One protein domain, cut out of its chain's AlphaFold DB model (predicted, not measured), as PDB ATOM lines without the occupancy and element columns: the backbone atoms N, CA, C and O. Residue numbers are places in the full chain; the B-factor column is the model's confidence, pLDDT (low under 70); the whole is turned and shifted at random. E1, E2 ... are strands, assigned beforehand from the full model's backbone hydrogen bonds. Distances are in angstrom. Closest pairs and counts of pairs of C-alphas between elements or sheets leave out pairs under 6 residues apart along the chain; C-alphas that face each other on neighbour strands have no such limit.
ATOM      1  N   ASN A  22      74.975  37.304  74.574       56.59
ATOM      2  CA  ASN A  22      73.701  37.573  73.905       56.59
ATOM      3  C   ASN A  22      73.561  39.047  73.490       56.59
ATOM      4  O   ASN A  22      72.842  39.346  72.541       56.59
ATOM      5  N   GLU A  23      74.283  39.957  74.150       58.62
ATOM      6  CA  GLU A  23      74.300  41.392  73.834       58.62
ATOM      7  C   GLU A  23      75.453  41.789  72.891       58.62
ATOM      8  O   GLU A  23      75.535  42.937  72.462       58.62
ATOM      9  N   SER A  24      76.333  40.847  72.522       56.09
ATOM     10  CA  SER A  24      77.545  41.116  71.724       56.09
ATOM     11  C   SER A  24      77.293  41.379  70.233       56.09
ATOM     12  O   SER A  24      78.215  41.718  69.493       56.09
ATOM     13  N   GLY A  25      76.058  41.171  69.761       59.88
ATOM     14  CA  GLY A  25      75.700  41.258  68.342       59.88
ATOM     15  C   GLY A  25      76.239  40.110  67.475       59.88
ATOM     16  O   GLY A  25      75.942  40.074  66.281       59.88
ATOM     17  N   VAL A  26      76.982  39.158  68.052       65.12
ATOM     18  CA  VAL A  26      77.495  37.968  67.362       65.12
ATOM     19  C   VAL A  26      76.798  36.726  67.911       65.12
ATOM     20  O   VAL A  26      77.060  36.283  69.026       65.12
ATOM     21  N   ALA A  27      75.875  36.169  67.126       68.69
ATOM     22  CA  ALA A  27      75.151  34.961  67.506       68.69
ATOM     23  C   ALA A  27      76.103  33.757  67.620       68.69
ATOM     24  O   ALA A  27      76.946  33.556  66.747       68.69
ATOM     25  N   ASP A  28      75.909  32.931  68.656       78.06
ATOM     26  CA  ASP A  28      76.650  31.674  68.869       78.06
ATOM     27  C   ASP A  28      78.175  31.857  69.070       78.06
ATOM     28  O   ASP A  28      79.000  31.065  68.608       78.06
ATOM     29  N   ALA A  29      78.547  32.944  69.761       81.94
ATOM     30  CA  ALA A  29      79.907  33.217  70.214       81.94
ATOM     31  C   ALA A  29      80.203  32.540  71.562       81.94
ATOM     32  O   ALA A  29      79.568  32.857  72.570       81.94
ATOM     33  N   ALA A  30      81.180  31.628  71.597       85.25
ATOM     34  CA  ALA A  30      81.597  30.951  72.827       85.25
ATOM     35  C   ALA A  30      83.059  30.478  72.781       85.25
ATOM     36  O   ALA A  30      83.642  30.292  71.714       85.25
ATOM     37  N   TYR A  31      83.649  30.240  73.953       87.06
ATOM     38  CA  TYR A  31      84.955  29.589  74.065       87.06
ATOM     39  C   TYR A  31      84.823  28.077  73.855       87.06
ATOM     40  O   TYR A  31      83.980  27.429  74.476       87.06
ATOM     41  N   ALA A  32      85.685  27.503  73.013       87.31
ATOM     42  CA  ALA A  32      85.823  26.055  72.895       87.31
ATOM     43  C   ALA A  32      86.696  25.527  74.043       87.31
ATOM     44  O   ALA A  32      87.814  26.003  74.229       87.31
ATOM     45  N   VAL A  33      86.183  24.559  74.805       87.94
ATOM     46  CA  VAL A  33      86.832  24.006  76.005       87.94
ATOM     47  C   VAL A  33      86.780  22.478  76.005       87.94
ATOM     48  O   VAL A  33      85.867  21.882  75.429       87.94
ATOM     49  N   GLY A  34      87.723  21.844  76.698       84.94
ATOM     50  CA  GLY A  34      87.828  20.390  76.824       84.94
ATOM     51  C   GLY A  34      88.978  19.788  76.016       84.94
ATOM     52  O   GLY A  34      89.783  20.496  75.410       84.94
ATOM     53  N   ALA A  35      89.074  18.457  76.037       82.88
ATOM     54  CA  ALA A  35      90.184  17.723  75.432       82.88
ATOM     55  C   ALA A  35      90.315  18.007  73.924       82.88
ATOM     56  O   ALA A  35      89.337  17.901  73.183       82.88
ATOM     57  N   GLY A  36      91.529  18.340  73.474       79.81
ATOM     58  CA  GLY A  36      91.805  18.671  72.071       79.81
ATOM     59  C   GLY A  36      91.430  20.099  71.659       79.81
ATOM     60  O   GLY A  36      91.486  20.417  70.473       79.81
ATOM     61  N   THR A  37      91.053  20.954  72.616       82.69
ATOM     62  CA  THR A  37      90.901  22.406  72.427       82.69
ATOM     63  C   THR A  37      92.068  23.154  73.079       82.69
ATOM     64  O   THR A  37      92.862  22.558  73.801       82.69
ATOM     65  N   ASP A  38      92.150  24.470  72.873       79.44
ATOM     66  CA  ASP A  38      93.185  25.301  73.509       79.44
ATOM     67  C   ASP A  38      92.993  25.440  75.036       79.44
ATOM     68  O   ASP A  38      93.929  25.805  75.749       79.44
ATOM     69  N   ILE A  39      91.795  25.132  75.558       85.25
ATOM     70  CA  ILE A  39      91.430  25.290  76.971       85.25
ATOM     71  C   ILE A  39      91.041  23.928  77.560       85.25
ATOM     72  O   ILE A  39      89.877  23.524  77.557       85.25
ATOM     73  N   GLU A  40      92.023  23.217  78.109       88.06
ATOM     74  CA  GLU A  40      91.807  21.888  78.704       88.06
ATOM     75  C   GLU A  40      91.409  21.928  80.188       88.06
ATOM     76  O   GLU A  40      90.751  21.011  80.679       88.06
ATOM     77  N   TRP A  41      91.786  22.990  80.905       86.94
ATOM     78  CA  TRP A  41      91.576  23.131  82.347       86.94
ATOM     79  C   TRP A  41      91.011  24.505  82.688       86.94
ATOM     80  O   TRP A  41      91.321  25.501  82.039       86.94
ATOM     81  N   LEU A  42      90.218  24.559  83.758       88.06
ATOM     82  CA  LEU A  42      89.678  25.799  84.303       88.06
ATOM     83  C   LEU A  42      90.326  26.087  85.655       88.06
ATOM     84  O   LEU A  42      90.370  25.222  86.529       88.06
ATOM     85  N   ALA A  43      90.793  27.320  85.831       90.06
ATOM     86  CA  ALA A  43      91.293  27.827  87.100       90.06
ATOM     87  C   ALA A  43      90.416  28.996  87.558       90.06
ATOM     88  O   ALA A  43      90.082  29.878  86.768       90.06
ATOM     89  N   LEU A  44      90.056  29.006  88.842       89.88
ATOM     90  CA  LEU A  44      89.311  30.093  89.465       89.88
ATOM     91  C   LEU A  44      90.242  30.881  90.388       89.88
ATOM     92  O   LEU A  44      90.837  30.314  91.302       89.88
ATOM     93  N   GLN A  45      90.322  32.193  90.174       89.31
ATOM     94  CA  GLN A  45      90.994  33.122  91.075       89.31
ATOM     95  C   GLN A  45      89.950  34.015  91.750       89.31
ATOM     96  O   GLN A  45      89.205  34.720  91.071       89.31
ATOM     97  N   VAL A  46      89.922  34.012  93.084       87.75
ATOM     98  CA  VAL A  46      89.046  34.880  93.885       87.75
ATOM     99  C   VAL A  46      89.906  35.838  94.699       87.75
ATOM    100  O   VAL A  46      90.817  35.418  95.411       87.75
ATOM    101  N   HIS A  47      89.629  37.135  94.578       85.25
ATOM    102  CA  HIS A  47      90.333  38.177  95.318       85.25
ATOM    103  C   HIS A  47      89.514  38.617  96.539       85.25
ATOM    104  O   HIS A  47      88.485  39.282  96.397       85.25
ATOM    105  N   TYR A  48      89.984  38.272  97.741       84.38
ATOM    106  CA  TYR A  48      89.368  38.671  99.010       84.38
ATOM    107  C   TYR A  48      90.060  39.918  99.572       84.38
ATOM    108  O   TYR A  48      91.237  39.872  99.921       84.38
ATOM    109  N   GLN A  49      89.332  41.034  99.672       73.50
ATOM    110  CA  GLN A  49      89.880  42.300 100.177       73.50
ATOM    111  C   GLN A  49      89.666  42.499 101.687       73.50
ATOM    112  O   GLN A  49      90.502  43.107 102.350       73.50
ATOM    113  N   GLN A  50      88.550  42.007 102.232       71.88
ATOM    114  CA  GLN A  50      88.248  42.044 103.664       71.88
ATOM    115  C   GLN A  50      88.352  40.629 104.215       71.88
ATOM    116  O   GLN A  50      87.571  39.757 103.842       71.88
ATOM    117  N   MET A  51      89.346  40.406 105.070       70.56
ATOM    118  CA  MET A  51      89.463  39.169 105.830       70.56
ATOM    119  C   MET A  51      88.755  39.364 107.166       70.56
ATOM    120  O   MET A  51      89.071  40.296 107.906       70.56
ATOM    121  N   GLU A  52      87.782  38.503 107.449       77.62
ATOM    122  CA  GLU A  52      87.112  38.475 108.746       77.62
ATOM    123  C   GLU A  52      88.110  38.070 109.847       77.62
ATOM    124  O   GLU A  52      89.002  37.252 109.604       77.62
ATOM    125  N   PRO A  53      87.977  38.604 111.075       75.94
ATOM    126  CA  PRO A  53      88.869  38.267 112.181       75.94
ATOM    127  C   PRO A  53      88.709  36.820 112.675       75.94
ATOM    128  O   PRO A  53      89.556  36.343 113.426       75.94
ATOM    129  N   LEU A  75      85.610  31.862  70.337       88.00
ATOM    130  CA  LEU A  75      86.272  32.992  70.972       88.00
ATOM    131  C   LEU A  75      87.708  32.672  71.373       88.00
ATOM    132  O   LEU A  75      88.018  31.570  71.833       88.00
ATOM    133  N   LYS A  76      88.567  33.679  71.231       88.56
ATOM    134  CA  LYS A  76      89.961  33.712  71.684       88.56
ATOM    135  C   LYS A  76      90.173  34.884  72.629       88.56
ATOM    136  O   LYS A  76      89.423  35.860  72.577       88.56
ATOM    137  N   PHE A  77      91.171  34.773  73.499       87.94
ATOM    138  CA  PHE A  77      91.537  35.818  74.445       87.94
ATOM    139  C   PHE A  77      93.016  36.162  74.284       87.94
ATOM    140  O   PHE A  77      93.886  35.414  74.711       87.94
ATOM    141  N   GLU A  78      93.300  37.297  73.663       88.94
ATOM    142  CA  GLU A  78      94.657  37.671  73.261       88.94
ATOM    143  C   GLU A  78      95.110  38.922  74.007       88.94
ATOM    144  O   GLU A  78      94.295  39.775  74.358       88.94
ATOM    145  N   ILE A  79      96.413  39.055  74.251       88.81
ATOM    146  CA  ILE A  79      96.987  40.195  74.973       88.81
ATOM    147  C   ILE A  79      97.915  41.017  74.085       88.81
ATOM    148  O   ILE A  79      98.791  40.495  73.397       88.81
ATOM    149  N   LEU A  80      97.768  42.331  74.191       89.25
ATOM    150  CA  LEU A  80      98.737  43.326  73.771       89.25
ATOM    151  C   LEU A  80      99.308  43.986  75.029       89.25
ATOM    152  O   LEU A  80      98.547  44.443  75.882       89.25
ATOM    153  N   MET A  81     100.634  44.001  75.184       86.12
ATOM    154  CA  MET A  81     101.263  44.551  76.389       86.12
ATOM    155  C   MET A  81     102.585  45.267  76.132       86.12
ATOM    156  O   MET A  81     103.306  44.926  75.192       86.12
ATOM    157  N   SER A  82     102.953  46.197  77.023       83.38
ATOM    158  CA  SER A  82     104.336  46.695  77.100       83.38
ATOM    159  C   SER A  82     105.225  45.728  77.872       83.38
ATOM    160  O   SER A  82     104.911  45.302  78.981       83.38
ATOM    161  N   THR A  83     106.386  45.425  77.293       78.81
ATOM    162  CA  THR A  83     107.424  44.574  77.891       78.81
ATOM    163  C   THR A  83     108.621  45.367  78.418       78.81
ATOM    164  O   THR A  83     109.548  44.778  78.974       78.81
ATOM    165  N   ARG A  84     108.637  46.698  78.249       71.19
ATOM    166  CA  ARG A  84     109.793  47.565  78.565       71.19
ATOM    167  C   ARG A  84     109.415  48.830  79.342       71.19
ATOM    168  O   ARG A  84     110.103  49.841  79.253       71.19
ATOM    169  N   LEU A  85     108.358  48.743  80.144       76.06
ATOM    170  CA  LEU A  85     107.839  49.864  80.920       76.06
ATOM    171  C   LEU A  85     108.833  50.359  81.988       76.06
ATOM    172  O   LEU A  85     109.194  49.627  82.920       76.06
ATOM    173  N   VAL A  86     109.200  51.637  81.884       75.81
ATOM    174  CA  VAL A  86     109.961  52.396  82.885       75.81
ATOM    175  C   VAL A  86     109.293  53.755  83.069       75.81
ATOM    176  O   VAL A  86     109.264  54.564  82.149       75.81
ATOM    177  N   ILE A  87     108.783  54.015  84.270       78.12
ATOM    178  CA  ILE A  87     108.067  55.240  84.627       78.12
ATOM    179  C   ILE A  87     108.961  56.073  85.553       78.12
ATOM    180  O   ILE A  87     109.158  55.692  86.715       78.12
ATOM    181  N   PRO A  88     109.522  57.200  85.084       73.44
ATOM    182  CA  PRO A  88     110.259  58.117  85.946       73.44
ATOM    183  C   PRO A  88     109.389  58.668  87.094       73.44
ATOM    184  O   PRO A  88     108.162  58.692  87.000       73.44
ATOM    185  N   PRO A  89     109.986  59.131  88.203       78.00
ATOM    186  CA  PRO A  89     109.245  59.866  89.222       78.00
ATOM    187  C   PRO A  89     108.917  61.285  88.760       78.00
ATOM    188  O   PRO A  89     109.673  61.871  87.995       78.00
ATOM    189  N   ARG A  90     107.861  61.887  89.324       76.56
ATOM    190  CA  ARG A  90     107.468  63.298  89.114       76.56
ATOM    191  C   ARG A  90     106.942  63.637  87.713       76.56
ATOM    192  O   ARG A  90     106.940  64.805  87.325       76.56
ATOM    193  N   VAL A  91     106.420  62.654  86.983       73.06
ATOM    194  CA  VAL A  91     106.009  62.822  85.576       73.06
ATOM    195  C   VAL A  91     104.587  62.330  85.326       73.06
ATOM    196  O   VAL A  91     104.034  61.562  86.116       73.06
ATOM    197  N   VAL A  92     104.002  62.789  84.223       78.50
ATOM    198  CA  VAL A  92     102.842  62.155  83.588       78.50
ATOM    199  C   VAL A  92     103.363  61.538  82.296       78.50
ATOM    200  O   VAL A  92     103.863  62.268  81.442       78.50
ATOM    201  N   LEU A  93     103.300  60.212  82.200       81.06
ATOM    202  CA  LEU A  93     103.905  59.442  81.115       81.06
ATOM    203  C   LEU A  93     102.817  58.766  80.285       81.06
ATOM    204  O   LEU A  93     101.967  58.092  80.854       81.06
ATOM    205  N   ASP A  94     102.896  58.886  78.965       79.44
ATOM    206  CA  ASP A  94     102.197  57.997  78.034       79.44
ATOM    207  C   ASP A  94     103.171  56.892  77.596       79.44
ATOM    208  O   ASP A  94     104.090  57.148  76.813       79.44
ATOM    209  N   GLU A  95     103.035  55.685  78.150       82.62
ATOM    210  CA  GLU A  95     103.740  54.521  77.609       82.62
ATOM    211  C   GLU A  95     102.967  54.023  76.398       82.62
ATOM    212  O   GLU A  95     101.779  53.721  76.513       82.62
ATOM    213  N   CYS A  96     103.663  53.837  75.278       77.81
ATOM    214  CA  CYS A  96     103.030  53.309  74.088       77.81
ATOM    215  C   CYS A  96     103.789  52.159  73.430       77.81
ATOM    216  O   CYS A  96     105.020  52.157  73.345       77.81
ATOM    217  N   VAL A  97     103.026  51.194  72.913       77.25
ATOM    218  CA  VAL A  97     103.513  50.038  72.158       77.25
ATOM    219  C   VAL A  97     102.820  49.997  70.805       77.25
ATOM    220  O   VAL A  97     101.615  49.776  70.720       77.25
ATOM    221  N   THR A  98     103.595  50.158  69.737       77.94
ATOM    222  CA  THR A  98     103.086  50.029  68.371       77.94
ATOM    223  C   THR A  98     103.263  48.599  67.872       77.94
ATOM    224  O   THR A  98     104.365  48.047  67.944       77.94
ATOM    225  N   CYS A  99     102.185  48.015  67.355       78.06
ATOM    226  CA  CYS A  99     102.127  46.639  66.886       78.06
ATOM    227  C   CYS A  99     101.409  46.517  65.543       78.06
ATOM    228  O   CYS A  99     100.354  47.107  65.335       78.06
ATOM    229  N   ARG A 100     101.940  45.693  64.640       82.81
ATOM    230  CA  ARG A 100     101.288  45.354  63.369       82.81
ATOM    231  C   ARG A 100     100.531  44.053  63.507       82.81
ATOM    232  O   ARG A 100     101.056  43.062  64.019       82.81
ATOM    233  N   VAL A 101      99.318  44.042  62.985       87.25
ATOM    234  CA  VAL A 101      98.473  42.858  62.934       87.25
ATOM    235  C   VAL A 101      99.002  41.932  61.835       87.25
ATOM    236  O   VAL A 101      99.021  42.278  60.654       87.25
ATOM    237  N   ARG A 102      99.474  40.744  62.221       90.31
ATOM    238  CA  ARG A 102      99.923  39.671  61.313       90.31
ATOM    239  C   ARG A 102      98.793  38.711  60.979       90.31
ATOM    240  O   ARG A 102      98.667  38.288  59.834       90.31
ATOM    241  N   ALA A 103      97.984  38.392  61.980       92.06
ATOM    242  CA  ALA A 103      96.749  37.640  61.837       92.06
ATOM    243  C   ALA A 103      95.665  38.397  62.599       92.06
ATOM    244  O   ALA A 103      95.866  38.754  63.761       92.06
ATOM    245  N   GLY A 104      94.578  38.698  61.900       92.62
ATOM    246  CA  GLY A 104      93.485  39.517  62.395       92.62
ATOM    247  C   GLY A 104      92.209  38.713  62.630       92.62
ATOM    248  O   GLY A 104      92.157  37.509  62.376       92.62
ATOM    249  N   GLY A 105      91.183  39.396  63.118       92.38
ATOM    250  CA  GLY A 105      89.887  38.829  63.453       92.38
ATOM    251  C   GLY A 105      88.943  39.908  63.966       92.38
ATOM    252  O   GLY A 105      89.339  41.054  64.186       92.38
ATOM    253  N   GLN A 106      87.689  39.528  64.182       91.50
ATOM    254  CA  GLN A 106      86.689  40.428  64.744       91.50
ATOM    255  C   GLN A 106      86.865  40.493  66.255       91.50
ATOM    256  O   GLN A 106      86.722  39.473  66.927       91.50
ATOM    257  N   VAL A 107      87.165  41.676  66.781       92.06
ATOM    258  CA  VAL A 107      87.259  41.962  68.212       92.06
ATOM    259  C   VAL A 107      85.917  42.484  68.699       92.06
ATOM    260  O   VAL A 107      85.413  43.495  68.208       92.06
ATOM    261  N   ILE A 108      85.345  41.795  69.680       88.75
ATOM    262  CA  ILE A 108      83.996  42.069  70.193       88.75
ATOM    263  C   ILE A 108      84.014  42.643  71.610       88.75
ATOM    264  O   ILE A 108      83.082  43.330  72.017       88.75
ATOM    265  N   ALA A 109      85.079  42.384  72.366       89.44
ATOM    266  CA  ALA A 109      85.223  42.850  73.734       89.44
ATOM    267  C   ALA A 109      86.695  43.069  74.085       89.44
ATOM    268  O   ALA A 109      87.599  42.573  73.409       89.44
ATOM    269  N   PHE A 110      86.934  43.819  75.154       91.94
ATOM    270  CA  PHE A 110      88.270  44.139  75.636       91.94
ATOM    271  C   PHE A 110      88.335  44.128  77.163       91.94
ATOM    272  O   PHE A 110      87.318  44.227  77.853       91.94
ATOM    273  N   ARG A 111      89.550  44.052  77.702       91.56
ATOM    274  CA  ARG A 111      89.840  44.295  79.120       91.56
ATOM    275  C   ARG A 111      91.138  45.077  79.238       91.56
ATOM    276  O   ARG A 111      92.135  44.693  78.643       91.56
ATOM    277  N   ASN A 112      91.152  46.111  80.068       93.81
ATOM    278  CA  ASN A 112      92.373  46.847  80.394       93.81
ATOM    279  C   ASN A 112      92.915  46.387  81.750       93.81
ATOM    280  O   ASN A 112      92.138  46.050  82.649       93.81
ATOM    281  N   HIS A 113      94.236  46.377  81.907       92.31
ATOM    282  CA  HIS A 113      94.883  46.061  83.175       92.31
ATOM    283  C   HIS A 113      96.190  46.830  83.354       92.31
ATOM    284  O   HIS A 113      97.069  46.814  82.492       92.31
ATOM    285  N   ALA A 114      96.295  47.455  84.520       94.12
ATOM    286  CA  ALA A 114      97.488  48.075  85.073       94.12
ATOM    287  C   ALA A 114      97.329  48.197  86.597       94.12
ATOM    288  O   ALA A 114      96.297  47.786  87.149       94.12
ATOM    289  N   HIS A 115      98.327  48.753  87.280       93.19
ATOM    290  CA  HIS A 115      98.282  49.010  88.716       93.19
ATOM    291  C   HIS A 115      97.900  50.476  89.009       93.19
ATOM    292  O   HIS A 115      97.141  51.102  88.269       93.19
ATOM    293  N   ARG A 116      98.316  51.008  90.165       91.31
ATOM    294  CA  ARG A 116      97.746  52.218  90.793       91.31
ATOM    295  C   ARG A 116      98.094  53.544  90.104       91.31
ATOM    296  O   ARG A 116      97.388  54.530  90.308       91.31
ATOM    297  N   LEU A 117      99.197  53.615  89.364       92.50
ATOM    298  CA  LEU A 117      99.641  54.825  88.665       92.50
ATOM    299  C   LEU A 117      98.875  55.052  87.364       92.50
ATOM    300  O   LEU A 117      98.779  56.199  86.918       92.50
ATOM    301  N   ALA A 118      98.367  53.985  86.749       92.62
ATOM    302  CA  ALA A 118      97.705  54.066  85.459       92.62
ATOM    303  C   ALA A 118      96.385  54.841  85.549       92.62
ATOM    304  O   ALA A 118      95.547  54.608  86.421       92.62
ATOM    305  N   ARG A 119      96.194  55.772  84.620       91.38
ATOM    306  CA  ARG A 119      94.974  56.549  84.435       91.38
ATOM    307  C   ARG A 119      94.124  55.899  83.375       91.38
ATOM    308  O   ARG A 119      93.161  55.263  83.769       91.38
ATOM    309  N   ASP A 120      94.524  55.977  82.113       92.06
ATOM    310  CA  ASP A 120      93.770  55.485  80.959       92.06
ATOM    311  C   ASP A 120      94.588  54.487  80.146       92.06
ATOM    312  O   ASP A 120      95.804  54.638  80.020       92.06
ATOM    313  N   ILE A 121      93.901  53.496  79.578       94.88
ATOM    314  CA  ILE A 121      94.464  52.530  78.629       94.88
ATOM    315  C   ILE A 121      93.544  52.449  77.412       94.88
ATOM    316  O   ILE A 121      92.321  52.440  77.573       94.88
ATOM    317  N   TRP A 122      94.110  52.419  76.207       93.75
ATOM    318  CA  TRP A 122      93.385  52.207  74.947       93.75
ATOM    319  C   TRP A 122      94.332  51.727  73.852       93.75
ATOM    320  O   TRP A 122      95.541  51.807  74.030       93.75
ATOM    321  N   SER A 123      93.797  51.299  72.709       91.00
ATOM    322  CA  SER A 123      94.599  51.178  71.490       91.00
ATOM    323  C   SER A 123      94.030  52.012  70.364       91.00
ATOM    324  O   SER A 123      92.848  51.892  70.049       91.00
ATOM    325  N   ASP A 124      94.857  52.828  69.723       85.50
ATOM    326  CA  ASP A 124      94.478  53.441  68.451       85.50
ATOM    327  C   ASP A 124      94.599  52.401  67.335       85.50
ATOM    328  O   ASP A 124      95.621  51.720  67.223       85.50
ATOM    329  N   HIS A 125      93.551  52.264  66.521       85.44
ATOM    330  CA  HIS A 125      93.505  51.339  65.388       85.44
ATOM    331  C   HIS A 125      93.670  52.115  64.091       85.44
ATOM    332  O   HIS A 125      92.952  53.074  63.836       85.44
ATOM    333  N   TRP A 126      94.629  51.700  63.275       77.81
ATOM    334  CA  TRP A 126      94.899  52.272  61.967       77.81
ATOM    335  C   TRP A 126      94.834  51.173  60.916       77.81
ATOM    336  O   TRP A 126      95.407  50.096  61.110       77.81
ATOM    337  N   ASP A 127      94.170  51.452  59.801       74.38
ATOM    338  CA  ASP A 127      94.162  50.524  58.674       74.38
ATOM    339  C   ASP A 127      95.546  50.442  58.002       74.38
ATOM    340  O   ASP A 127      96.449  51.246  58.256       74.38
ATOM    341  N   ALA A 128      95.725  49.467  57.111       70.81
ATOM    342  CA  ALA A 128      96.969  49.293  56.360       70.81
ATOM    343  C   ALA A 128      97.385  50.509  55.496       70.81
ATOM    344  O   ALA A 128      98.533  50.556  55.055       70.81
ATOM    345  N   ASN A 129      96.486  51.469  55.250       60.88
ATOM    346  CA  ASN A 129      96.750  52.683  54.473       60.88
ATOM    347  C   ASN A 129      97.097  53.894  55.355       60.88
ATOM    348  O   ASN A 129      97.414  54.960  54.830       60.88
ATOM    349  N   GLY A 130      97.035  53.752  56.682       52.97
ATOM    350  CA  GLY A 130      97.325  54.827  57.628       52.97
ATOM    351  C   GLY A 130      96.139  55.736  57.909       52.97
ATOM    352  O   GLY A 130      96.334  56.853  58.381       52.97
ATOM    353  N   THR A 131      94.917  55.270  57.665       64.25
ATOM    354  CA  THR A 131      93.702  55.949  58.122       64.25
ATOM    355  C   THR A 131      93.399  55.523  59.553       64.25
ATOM    356  O   THR A 131      93.293  54.326  59.830       64.25
ATOM    357  N   GLN A 132      93.244  56.487  60.465       70.69
ATOM    358  CA  GLN A 132      92.817  56.197  61.832       70.69
ATOM    359  C   GLN A 132      91.351  55.748  61.842       70.69
ATOM    360  O   GLN A 132      90.478  56.416  61.285       70.69
ATOM    361  N   LEU A 133      91.098  54.617  62.489       83.31
ATOM    362  CA  LEU A 133      89.785  54.052  62.776       83.31
ATOM    363  C   LEU A 133      89.414  54.306  64.249       83.31
ATOM    364  O   LEU A 133      90.119  55.007  64.977       83.31
ATOM    365  N   ASP A 134      88.283  53.757  64.693       85.25
ATOM    366  CA  ASP A 134      87.806  53.923  66.067       85.25
ATOM    367  C   ASP A 134      88.819  53.332  67.073       85.25
ATOM    368  O   ASP A 134      89.198  52.163  66.975       85.25
ATOM    369  N   SER A 135      89.237  54.115  68.075       89.00
ATOM    370  CA  SER A 135      90.097  53.603  69.149       89.00
ATOM    371  C   SER A 135      89.383  52.509  69.948       89.00
ATOM    372  O   SER A 135      88.192  52.592  70.264       89.00
ATOM    373  N   ILE A 136      90.140  51.497  70.347       93.12
ATOM    374  CA  ILE A 136      89.630  50.313  71.021       93.12
ATOM    375  C   ILE A 136      89.806  50.468  72.528       93.12
ATOM    376  O   ILE A 136      90.915  50.599  73.054       93.12
ATOM    377  N   GLY A 137      88.682  50.409  73.236       90.75
ATOM    378  CA  GLY A 137      88.666  50.147  74.668       90.75
ATOM    379  C   GLY A 137      89.279  51.233  75.546       90.75
ATOM    380  O   GLY A 137      89.905  50.905  76.552       90.75
ATOM    381  N   ARG A 138      89.103  52.514  75.192       92.69
ATOM    382  CA  ARG A 138      89.546  53.621  76.046       92.69
ATOM    383  C   ARG A 138      88.775  53.653  77.353       92.69
ATOM    384  O   ARG A 138      87.596  53.993  77.384       92.69
ATOM    385  N   LEU A 139      89.462  53.300  78.432       90.56
ATOM    386  CA  LEU A 139      88.888  53.260  79.767       90.56
ATOM    387  C   LEU A 139      89.974  53.444  80.818       90.56
ATOM    388  O   LEU A 139      91.109  52.991  80.631       90.56
ATOM    389  N   SER A 140      89.594  54.042  81.946       90.88
ATOM    390  CA  SER A 140      90.505  54.146  83.068       90.88
ATOM    391  C   SER A 140      90.898  52.769  83.609       90.88
ATOM    392  O   SER A 140      90.053  51.897  83.801       90.88
ATOM    393  N   ALA A 141      92.183  52.577  83.909       88.62
ATOM    394  CA  ALA A 141      92.674  51.366  84.563       88.62
ATOM    395  C   ALA A 141      92.220  51.247  86.031       88.62
ATOM    396  O   ALA A 141      92.329  50.168  86.611       88.62
ATOM    397  N   GLN A 142      91.716  52.335  86.628       87.81
ATOM    398  CA  GLN A 142      91.176  52.339  87.992       87.81
ATOM    399  C   GLN A 142      89.683  51.979  88.041       87.81
ATOM    400  O   GLN A 142      89.140  51.761  89.124       87.81
ATOM    401  N   GLU A 143      89.019  51.889  86.886       87.38
ATOM    402  CA  GLU A 143      87.692  51.285  86.789       87.38
ATOM    403  C   GLU A 143      87.767  49.777  87.071       87.38
ATOM    404  O   GLU A 143      88.831  49.166  86.924       87.38
ATOM    405  N   PRO A 144      86.644  49.126  87.422       87.25
ATOM    406  CA  PRO A 144      86.594  47.676  87.537       87.25
ATOM    407  C   PRO A 144      87.161  47.008  86.275       87.25
ATOM    408  O   PRO A 144      86.621  47.172  85.174       87.25
ATOM    409  N   GLN A 145      88.267  46.276  86.443       88.44
ATOM    410  CA  GLN A 145      89.047  45.662  85.363       88.44
ATOM    411  C   GLN A 145      88.431  44.330  84.915       88.44
ATOM    412  O   GLN A 145      89.000  43.248  85.091       88.44
ATOM    413  N   ILE A 146      87.231  44.429  84.360       87.19
ATOM    414  CA  ILE A 146      86.424  43.341  83.797       87.19
ATOM    415  C   ILE A 146      86.563  43.289  82.272       87.19
ATOM    416  O   ILE A 146      87.130  44.196  81.663       87.19
ATOM    417  N   ILE A 147      85.994  42.255  81.654       87.38
ATOM    418  CA  ILE A 147      85.842  42.207  80.198       87.38
ATOM    419  C   ILE A 147      84.569  42.962  79.801       87.38
ATOM    420  O   ILE A 147      83.500  42.713  80.361       87.38
ATOM    421  N   ARG A 148      84.690  43.897  78.856       86.56
ATOM    422  CA  ARG A 148      83.615  44.791  78.404       86.56
ATOM    423  C   ARG A 148      83.396  44.655  76.912       86.56
ATOM    424  O   ARG A 148      84.361  44.641  76.152       86.56
ATOM    425  N   HIS A 149      82.132  44.625  76.504       84.88
ATOM    426  CA  HIS A 149      81.764  44.683  75.094       84.88
ATOM    427  C   HIS A 149      82.216  45.989  74.462       84.88
ATOM    428  O   HIS A 149      82.164  47.060  75.078       84.88
ATOM    429  N   LEU A 150      82.642  45.891  73.211       85.88
ATOM    430  CA  LEU A 150      82.824  47.058  72.372       85.88
ATOM    431  C   LEU A 150      81.448  47.521  71.879       85.88
ATOM    432  O   LEU A 150      80.656  46.690  71.439       85.88
ATOM    433  N   PRO A 151      81.164  48.837  71.873       83.44
ATOM    434  CA  PRO A 151      79.926  49.368  71.292       83.44
ATOM    435  C   PRO A 151      79.751  49.002  69.812       83.44
ATOM    436  O   PRO A 151      78.645  49.012  69.281       83.44
ATOM    437  N   LYS A 152      80.869  48.713  69.141       86.12
ATOM    438  CA  LYS A 152      80.959  48.321  67.743       86.12
ATOM    439  C   LYS A 152      82.096  47.317  67.598       86.12
ATOM    440  O   LYS A 152      83.215  47.604  68.027       86.12
ATOM    441  N   VAL A 153      81.800  46.173  66.982       87.94
ATOM    442  CA  VAL A 153      82.800  45.153  66.638       87.94
ATOM    443  C   VAL A 153      83.896  45.780  65.779       87.94
ATOM    444  O   VAL A 153      83.599  46.477  64.807       87.94
ATOM    445  N   GLN A 154      85.150  45.526  66.139       92.38
ATOM    446  CA  GLN A 154      86.318  46.031  65.420       92.38
ATOM    447  C   GLN A 154      86.902  44.917  64.554       92.38
ATOM    448  O   GLN A 154      87.232  43.844  65.053       92.38
ATOM    449  N   ASP A 155      87.007  45.154  63.250       93.12
ATOM    450  CA  ASP A 155      87.571  44.201  62.292       93.12
ATOM    451  C   ASP A 155      89.069  44.476  62.131       93.12
ATOM    452  O   ASP A 155      89.457  45.392  61.406       93.12
ATOM    453  N   LEU A 156      89.910  43.714  62.834       93.94
ATOM    454  CA  LEU A 156      91.360  43.826  62.693       93.94
ATOM    455  C   LEU A 156      91.814  43.011  61.490       93.94
ATOM    456  O   LEU A 156      91.602  41.798  61.452       93.94
ATOM    457  N   ARG A 157      92.500  43.640  60.536       93.06
ATOM    458  CA  ARG A 157      93.001  42.974  59.328       93.06
ATOM    459  C   ARG A 157      94.509  42.823  59.360       93.06
ATOM    460  O   ARG A 157      95.231  43.623  59.944       93.06
ATOM    461  N   ALA A 158      95.010  41.788  58.688       88.94
ATOM    462  CA  ALA A 158      96.445  41.648  58.488       88.94
ATOM    463  C   ALA A 158      96.987  42.876  57.733       88.94
ATOM    464  O   ALA A 158      96.505  43.207  56.652       88.94
ATOM    465  N   GLY A 159      97.998  43.531  58.300       77.81
ATOM    466  CA  GLY A 159      98.557  44.777  57.780       77.81
ATOM    467  C   GLY A 159      98.215  46.010  58.613       77.81
ATOM    468  O   GLY A 159      99.033  46.931  58.605       77.81
ATOM    469  N   ASP A 160      97.106  45.988  59.356       83.69
ATOM    470  CA  ASP A 160      96.683  47.067  60.253       83.69
ATOM    471  C   ASP A 160      97.697  47.302  61.377       83.69
ATOM    472  O   ASP A 160      98.535  46.447  61.688       83.69
ATOM    473  N   THR A 161      97.607  48.468  62.012       80.88
ATOM    474  CA  THR A 161      98.441  48.846  63.155       80.88
ATOM    475  C   THR A 161      97.582  49.160  64.376       80.88
ATOM    476  O   THR A 161      96.611  49.907  64.286       80.88
ATOM    477  N   LEU A 162      97.971  48.606  65.523       85.88
ATOM    478  CA  LEU A 162      97.462  48.967  66.842       85.88
ATOM    479  C   LEU A 162      98.548  49.706  67.625       85.88
ATOM    480  O   LEU A 162      99.684  49.238  67.699       85.88
ATOM    481  N   GLN A 163      98.198  50.837  68.227       84.69
ATOM    482  CA  GLN A 163      99.056  51.569  69.161       84.69
ATOM    483  C   GLN A 163      98.445  51.508  70.553       84.69
ATOM    484  O   GLN A 163      97.514  52.254  70.834       84.69
ATOM    485  N   LEU A 164      98.950  50.609  71.400       87.75
ATOM    486  CA  LEU A 164      98.542  50.510  72.800       87.75
ATOM    487  C   LEU A 164      99.102  51.689  73.577       87.75
ATOM    488  O   LEU A 164     100.311  51.871  73.589       87.75
ATOM    489  N   HIS A 165      98.234  52.396  74.278       87.69
ATOM    490  CA  HIS A 165      98.522  53.507  75.167       87.69
ATOM    491  C   HIS A 165      98.250  53.137  76.616       87.69
ATOM    492  O   HIS A 165      97.205  52.561  76.925       87.69
ATOM    493  N   CYS A 166      99.149  53.538  77.509       90.94
ATOM    494  CA  CYS A 166      98.977  53.466  78.952       90.94
ATOM    495  C   CYS A 166      99.469  54.765  79.586       90.94
ATOM    496  O   CYS A 166     100.669  54.991  79.753       90.94
ATOM    497  N   MET A 167      98.520  55.610  79.979       89.25
ATOM    498  CA  MET A 167      98.797  56.870  80.660       89.25
ATOM    499  C   MET A 167      99.054  56.621  82.143       89.25
ATOM    500  O   MET A 167      98.209  56.042  82.818       89.25
ATOM    501  N   TYR A 168     100.157  57.128  82.685       89.94
ATOM    502  CA  TYR A 168     100.520  57.045  84.099       89.94
ATOM    503  C   TYR A 168     100.662  58.425  84.727       89.94
ATOM    504  O   TYR A 168     101.209  59.347  84.126       89.94
ATOM    505  N   ASP A 169     100.246  58.552  85.987       88.62
ATOM    506  CA  ASP A 169     100.459  59.747  86.804       88.62
ATOM    507  C   ASP A 169     101.396  59.442  87.979       88.62
ATOM    508  O   ASP A 169     100.970  59.049  89.069       88.62
ATOM    509  N   ALA A 170     102.692  59.657  87.764       86.62
ATOM    510  CA  ALA A 170     103.752  59.438  88.744       86.62
ATOM    511  C   ALA A 170     104.189  60.735  89.452       86.62
ATOM    512  O   ALA A 170     105.245  60.774  90.091       86.62
ATOM    513  N   ARG A 171     103.387  61.812  89.400       84.12
ATOM    514  CA  ARG A 171     103.730  63.128  89.989       84.12
ATOM    515  C   ARG A 171     104.034  63.096  91.487       84.12
ATOM    516  O   ARG A 171     104.797  63.916  91.998       84.12
ATOM    517  N   HIS A 172     103.442  62.137  92.187       89.00
ATOM    518  CA  HIS A 172     103.586  61.934  93.626       89.00
ATOM    519  C   HIS A 172     104.726  60.969  93.999       89.00
ATOM    520  O   HIS A 172     105.033  60.818  95.180       89.00
ATOM    521  N   LYS A 173     105.361  60.307  93.022       86.12
ATOM    522  CA  LYS A 173     106.469  59.369  93.247       86.12
ATOM    523  C   LYS A 173     107.809  60.103  93.305       86.12
ATOM    524  O   LYS A 173     108.006  61.098  92.613       86.12
ATOM    525  N   ASN A 174     108.738  59.573  94.099       85.12
ATOM    526  CA  ASN A 174     110.133  60.034  94.180       85.12
ATOM    527  C   ASN A 174     111.131  59.060  93.543       85.12
ATOM    528  O   ASN A 174     112.290  59.409  93.355       85.12
ATOM    529  N   GLU A 175     110.679  57.855  93.206       82.81
ATOM    530  CA  GLU A 175     111.499  56.789  92.643       82.81
ATOM    531  C   GLU A 175     110.901  56.284  91.330       82.81
ATOM    532  O   GLU A 175     109.701  56.425  91.076       82.81
ATOM    533  N   VAL A 176     111.759  55.691  90.501       79.50
ATOM    534  CA  VAL A 176     111.373  55.074  89.230       79.50
ATOM    535  C   VAL A 176     110.494  53.855  89.501       79.50
ATOM    536  O   VAL A 176     110.838  53.001  90.316       79.50
ATOM    537  N   THR A 177     109.378  53.747  88.788       84.19
ATOM    538  CA  THR A 177     108.519  52.555  88.778       84.19
ATOM    539  C   THR A 177     108.799  51.750  87.509       84.19
ATOM    540  O   THR A 177     109.014  52.319  86.445       84.19
ATOM    541  N   THR A 178     108.842  50.424  87.601       84.75
ATOM    542  CA  THR A 178     109.172  49.542  86.464       84.75
ATOM    543  C   THR A 178     108.100  48.484  86.267       84.75
ATOM    544  O   THR A 178     107.273  48.266  87.157       84.75
ATOM    545  N   LEU A 179     108.139  47.807  85.117       83.94
ATOM    546  CA  LEU A 179     107.308  46.636  84.859       83.94
ATOM    547  C   LEU A 179     107.444  45.592  85.984       83.94
ATOM    548  O   LEU A 179     108.551  45.286  86.447       83.94
ATOM    549  N   GLY A 180     106.329  45.008  86.414       85.69
ATOM    550  CA  GLY A 180     106.344  43.857  87.315       85.69
ATOM    551  C   GLY A 180     104.979  43.526  87.904       85.69
ATOM    552  O   GLY A 180     104.045  44.305  87.791       85.69
ATOM    553  N   LEU A 181     104.895  42.363  88.553       83.94
ATOM    554  CA  LEU A 181     103.644  41.805  89.083       83.94
ATOM    555  C   LEU A 181     103.232  42.373  90.454       83.94
ATOM    556  O   LEU A 181     102.089  42.208  90.861       83.94
ATOM    557  N   ASP A 182     104.150  43.008  91.191       86.19
ATOM    558  CA  ASP A 182     103.830  43.608  92.492       86.19
ATOM    559  C   ASP A 182     103.050  44.917  92.315       86.19
ATOM    560  O   ASP A 182     103.624  45.971  92.041       86.19
ATOM    561  N   GLU A 183     101.744  44.860  92.550       81.38
ATOM    562  CA  GLU A 183     100.826  45.998  92.462       81.38
ATOM    563  C   GLU A 183     101.156  47.195  93.375       81.38
ATOM    564  O   GLU A 183     100.603  48.287  93.197       81.38
ATOM    565  N   ARG A 184     102.022  47.033  94.387       81.94
ATOM    566  CA  ARG A 184     102.408  48.122  95.307       81.94
ATOM    567  C   ARG A 184     103.543  48.978  94.770       81.94
ATOM    568  O   ARG A 184     103.539  50.194  94.985       81.94
ATOM    569  N   THR A 185     104.512  48.357  94.104       83.88
ATOM    570  CA  THR A 185     105.769  49.017  93.715       83.88
ATOM    571  C   THR A 185     106.056  48.987  92.219       83.88
ATOM    572  O   THR A 185     106.947  49.705  91.768       83.88
ATOM    573  N   ARG A 186     105.318  48.190  91.443       90.44
ATOM    574  CA  ARG A 186     105.500  48.000  90.000       90.44
ATOM    575  C   ARG A 186     104.245  48.378  89.229       90.44
ATOM    576  O   ARG A 186     103.183  48.568  89.814       90.44
ATOM    577  N   GLU A 187     104.377  48.457  87.913       93.12
ATOM    578  CA  GLU A 187     103.275  48.732  86.990       93.12
ATOM    579  C   GLU A 187     103.190  47.718  85.852       93.12
ATOM    580  O   GLU A 187     104.120  46.939  85.624       93.12
ATOM    581  N   MET A 188     102.066  47.743  85.138       92.62
ATOM    582  CA  MET A 188     101.809  46.941  83.941       92.62
ATOM    583  C   MET A 188     101.043  47.764  82.909       92.62
ATOM    584  O   MET A 188     100.303  48.665  83.273       92.62
ATOM    585  N   CYS A 189     101.188  47.422  81.630       92.19
ATOM    586  CA  CYS A 189     100.443  48.034  80.533       92.19
ATOM    587  C   CYS A 189      99.865  46.926  79.664       92.19
ATOM    588  O   CYS A 189     100.564  46.434  78.780       92.19
ATOM    589  N   ASN A 190      98.630  46.508  79.942       92.31
ATOM    590  CA  ASN A 190      97.996  45.397  79.243       92.31
ATOM    591  C   ASN A 190      96.624  45.811  78.711       92.31
ATOM    592  O   ASN A 190      95.769  46.290  79.463       92.31
ATOM    593  N   GLN A 191      96.382  45.505  77.442       93.81
ATOM    594  CA  GLN A 191      95.048  45.467  76.870       93.81
ATOM    595  C   GLN A 191      94.799  44.085  76.282       93.81
ATOM    596  O   GLN A 191      95.564  43.579  75.466       93.81
ATOM    597  N   TYR A 192      93.729  43.460  76.742       92.44
ATOM    598  CA  TYR A 192      93.288  42.156  76.290       92.44
ATOM    599  C   TYR A 192      92.109  42.301  75.339       92.44
ATOM    600  O   TYR A 192      91.263  43.177  75.533       92.44
ATOM    601  N   TYR A 193      92.021  41.396  74.378       92.75
ATOM    602  CA  TYR A 193      91.005  41.368  73.339       92.75
ATOM    603  C   TYR A 193      90.288  40.029  73.328       92.75
ATOM    604  O   TYR A 193      90.921  38.978  73.426       92.75
ATOM    605  N   VAL A 194      88.971  40.079  73.156       90.69
ATOM    606  CA  VAL A 194      88.148  38.906  72.870       90.69
ATOM    607  C   VAL A 194      87.778  38.929  71.402       90.69
ATOM    608  O   VAL A 194      87.148  39.888  70.943       90.69
ATOM    609  N   SER A 195      88.183  37.894  70.673       89.88
ATOM    610  CA  SER A 195      88.111  37.873  69.213       89.88
ATOM    611  C   SER A 195      87.612  36.557  68.631       89.88
ATOM    612  O   SER A 195      87.649  35.519  69.283       89.88
ATOM    613  N   SER A 196      87.187  36.607  67.368       87.25
ATOM    614  CA  SER A 196      86.754  35.453  66.558       87.25
ATOM    615  C   SER A 196      87.863  34.481  66.158       87.25
ATOM    616  O   SER A 196      87.605  33.403  65.625       87.25
ATOM    617  N   ALA A 197      89.108  34.922  66.290       87.31
ATOM    618  CA  ALA A 197      90.287  34.251  65.779       87.31
ATOM    619  C   ALA A 197      91.501  34.653  66.612       87.31
ATOM    620  O   ALA A 197      91.502  35.709  67.252       87.31
ATOM    621  N   SER A 198      92.540  33.819  66.578       88.94
ATOM    622  CA  SER A 198      93.793  34.111  67.265       88.94
ATOM    623  C   SER A 198      94.473  35.295  66.602       88.94
ATOM    624  O   SER A 198      94.909  35.221  65.448       88.94
ATOM    625  N   LEU A 199      94.556  36.389  67.348       90.75
ATOM    626  CA  LEU A 199      95.232  37.594  66.910       90.75
ATOM    627  C   LEU A 199      96.735  37.373  67.044       90.75
ATOM    628  O   LEU A 199      97.219  36.860  68.050       90.75
ATOM    629  N   ARG A 200      97.495  37.768  66.026       90.06
ATOM    630  CA  ARG A 200      98.959  37.763  66.098       90.06
ATOM    631  C   ARG A 200      99.474  39.156  65.848       90.06
ATOM    632  O   ARG A 200      99.205  39.734  64.794       90.06
ATOM    633  N   PHE A 201     100.258  39.645  66.794       85.56
ATOM    634  CA  PHE A 201     100.867  40.960  66.747       85.56
ATOM    635  C   PHE A 201     102.375  40.826  66.596       85.56
ATOM    636  O   PHE A 201     103.010  39.995  67.243       85.56
ATOM    637  N   ASP A 202     102.940  41.654  65.735       81.69
ATOM    638  CA  ASP A 202     104.371  41.908  65.690       81.69
ATOM    639  C   ASP A 202     104.605  43.250  66.379       81.69
ATOM    640  O   ASP A 202     104.032  44.244  65.942       81.69
ATOM    641  N   CYS A 203     105.340  43.255  67.491       71.81
ATOM    642  CA  CYS A 203     105.469  44.386  68.410       71.81
ATOM    643  C   CYS A 203     106.948  44.683  68.661       71.81
ATOM    644  O   CYS A 203     107.663  43.863  69.237       71.81
ATOM    645  N   GLY A 204     107.424  45.865  68.281       57.06
ATOM    646  CA  GLY A 204     108.831  46.222  68.432       57.06
ATOM    647  C   GLY A 204     109.336  47.167  67.351       57.06
ATOM    648  O   GLY A 204     108.740  47.339  66.302       57.06
TER     649      GLY A 204
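AT A GLANCE: This is residues 22 to 53 and 75 to 204 of the 541 residues of the protein "Hypothetical protein" of Chrysotila carterae (UniProt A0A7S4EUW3). Two strongly twisted sheets, E5 E4 E7 E2 E9 and E1 E8 E3 E6, sit face to face as a sandwich, while a tail, residues 22 to 53, runs outside it and sticks out at residues 43 to 53. The sandwich is a jelly roll, one long hairpin wound over both sheets in four nested antiparallel pairs. The 162 printed residues have no named helix and nine named strands, E1 to E9 along the chain; both sheets, in the orders given, are antiparallel. The class is all strand, with 69 residues, under half, in named elements; the whole is compact, radius of gyration of the C-alphas 17.1 A, spans 52 by 49 by 28 A.

HOW THE PARTS SIT: Go past residues 22 to 53 to E1, residues 76 to 81, antiparallel to E8, residues 190 to 195; N 78 and O 193, 2.9 A apart, are within hydrogen-bond range. Likewise E2, residues 92 to 103, is antiparallel to E7, residues 161 to 169, with N 97 and O 164 at 2.9 A. E3, residues 105 to 113, is antiparallel to E6, residues 148 to 156, with N 107 and O 154 at 2.8 A. E4, residues 118 to 126, and E5, residues 136 to 140, form a hairpin, with N 121 and O 139 at 3.0 A. Edge strand E9, residues 200 to 203, is antiparallel to E2, with N 100 and O 202 at 2.9 A. Between the sheets, the closest C-alphas of E3 and E5 are Phe 110 and Gly 137, 6.1 A.

IN THESE COORDINATES: Find C-alpha 76 at (89.961, 33.712, 71.684), where E1 begins; E2 runs 33.3 A, E7 26.1 A, E4 23.7 A and E3 21.6 A. E9 ends at C-alpha 203, (105.469, 44.386, 68.410).

THE WHOLE: The farthest C-alphas, Pro 53 and Asn 129, are 60.0 A apart. Residues 54 to 74 are not printed; C-alphas 53 and 75 are 41.6 A apart. The link E7 to E8 is long. Look for pLDDT under 70 at residues 22 to 27, 129 to 131 and 204.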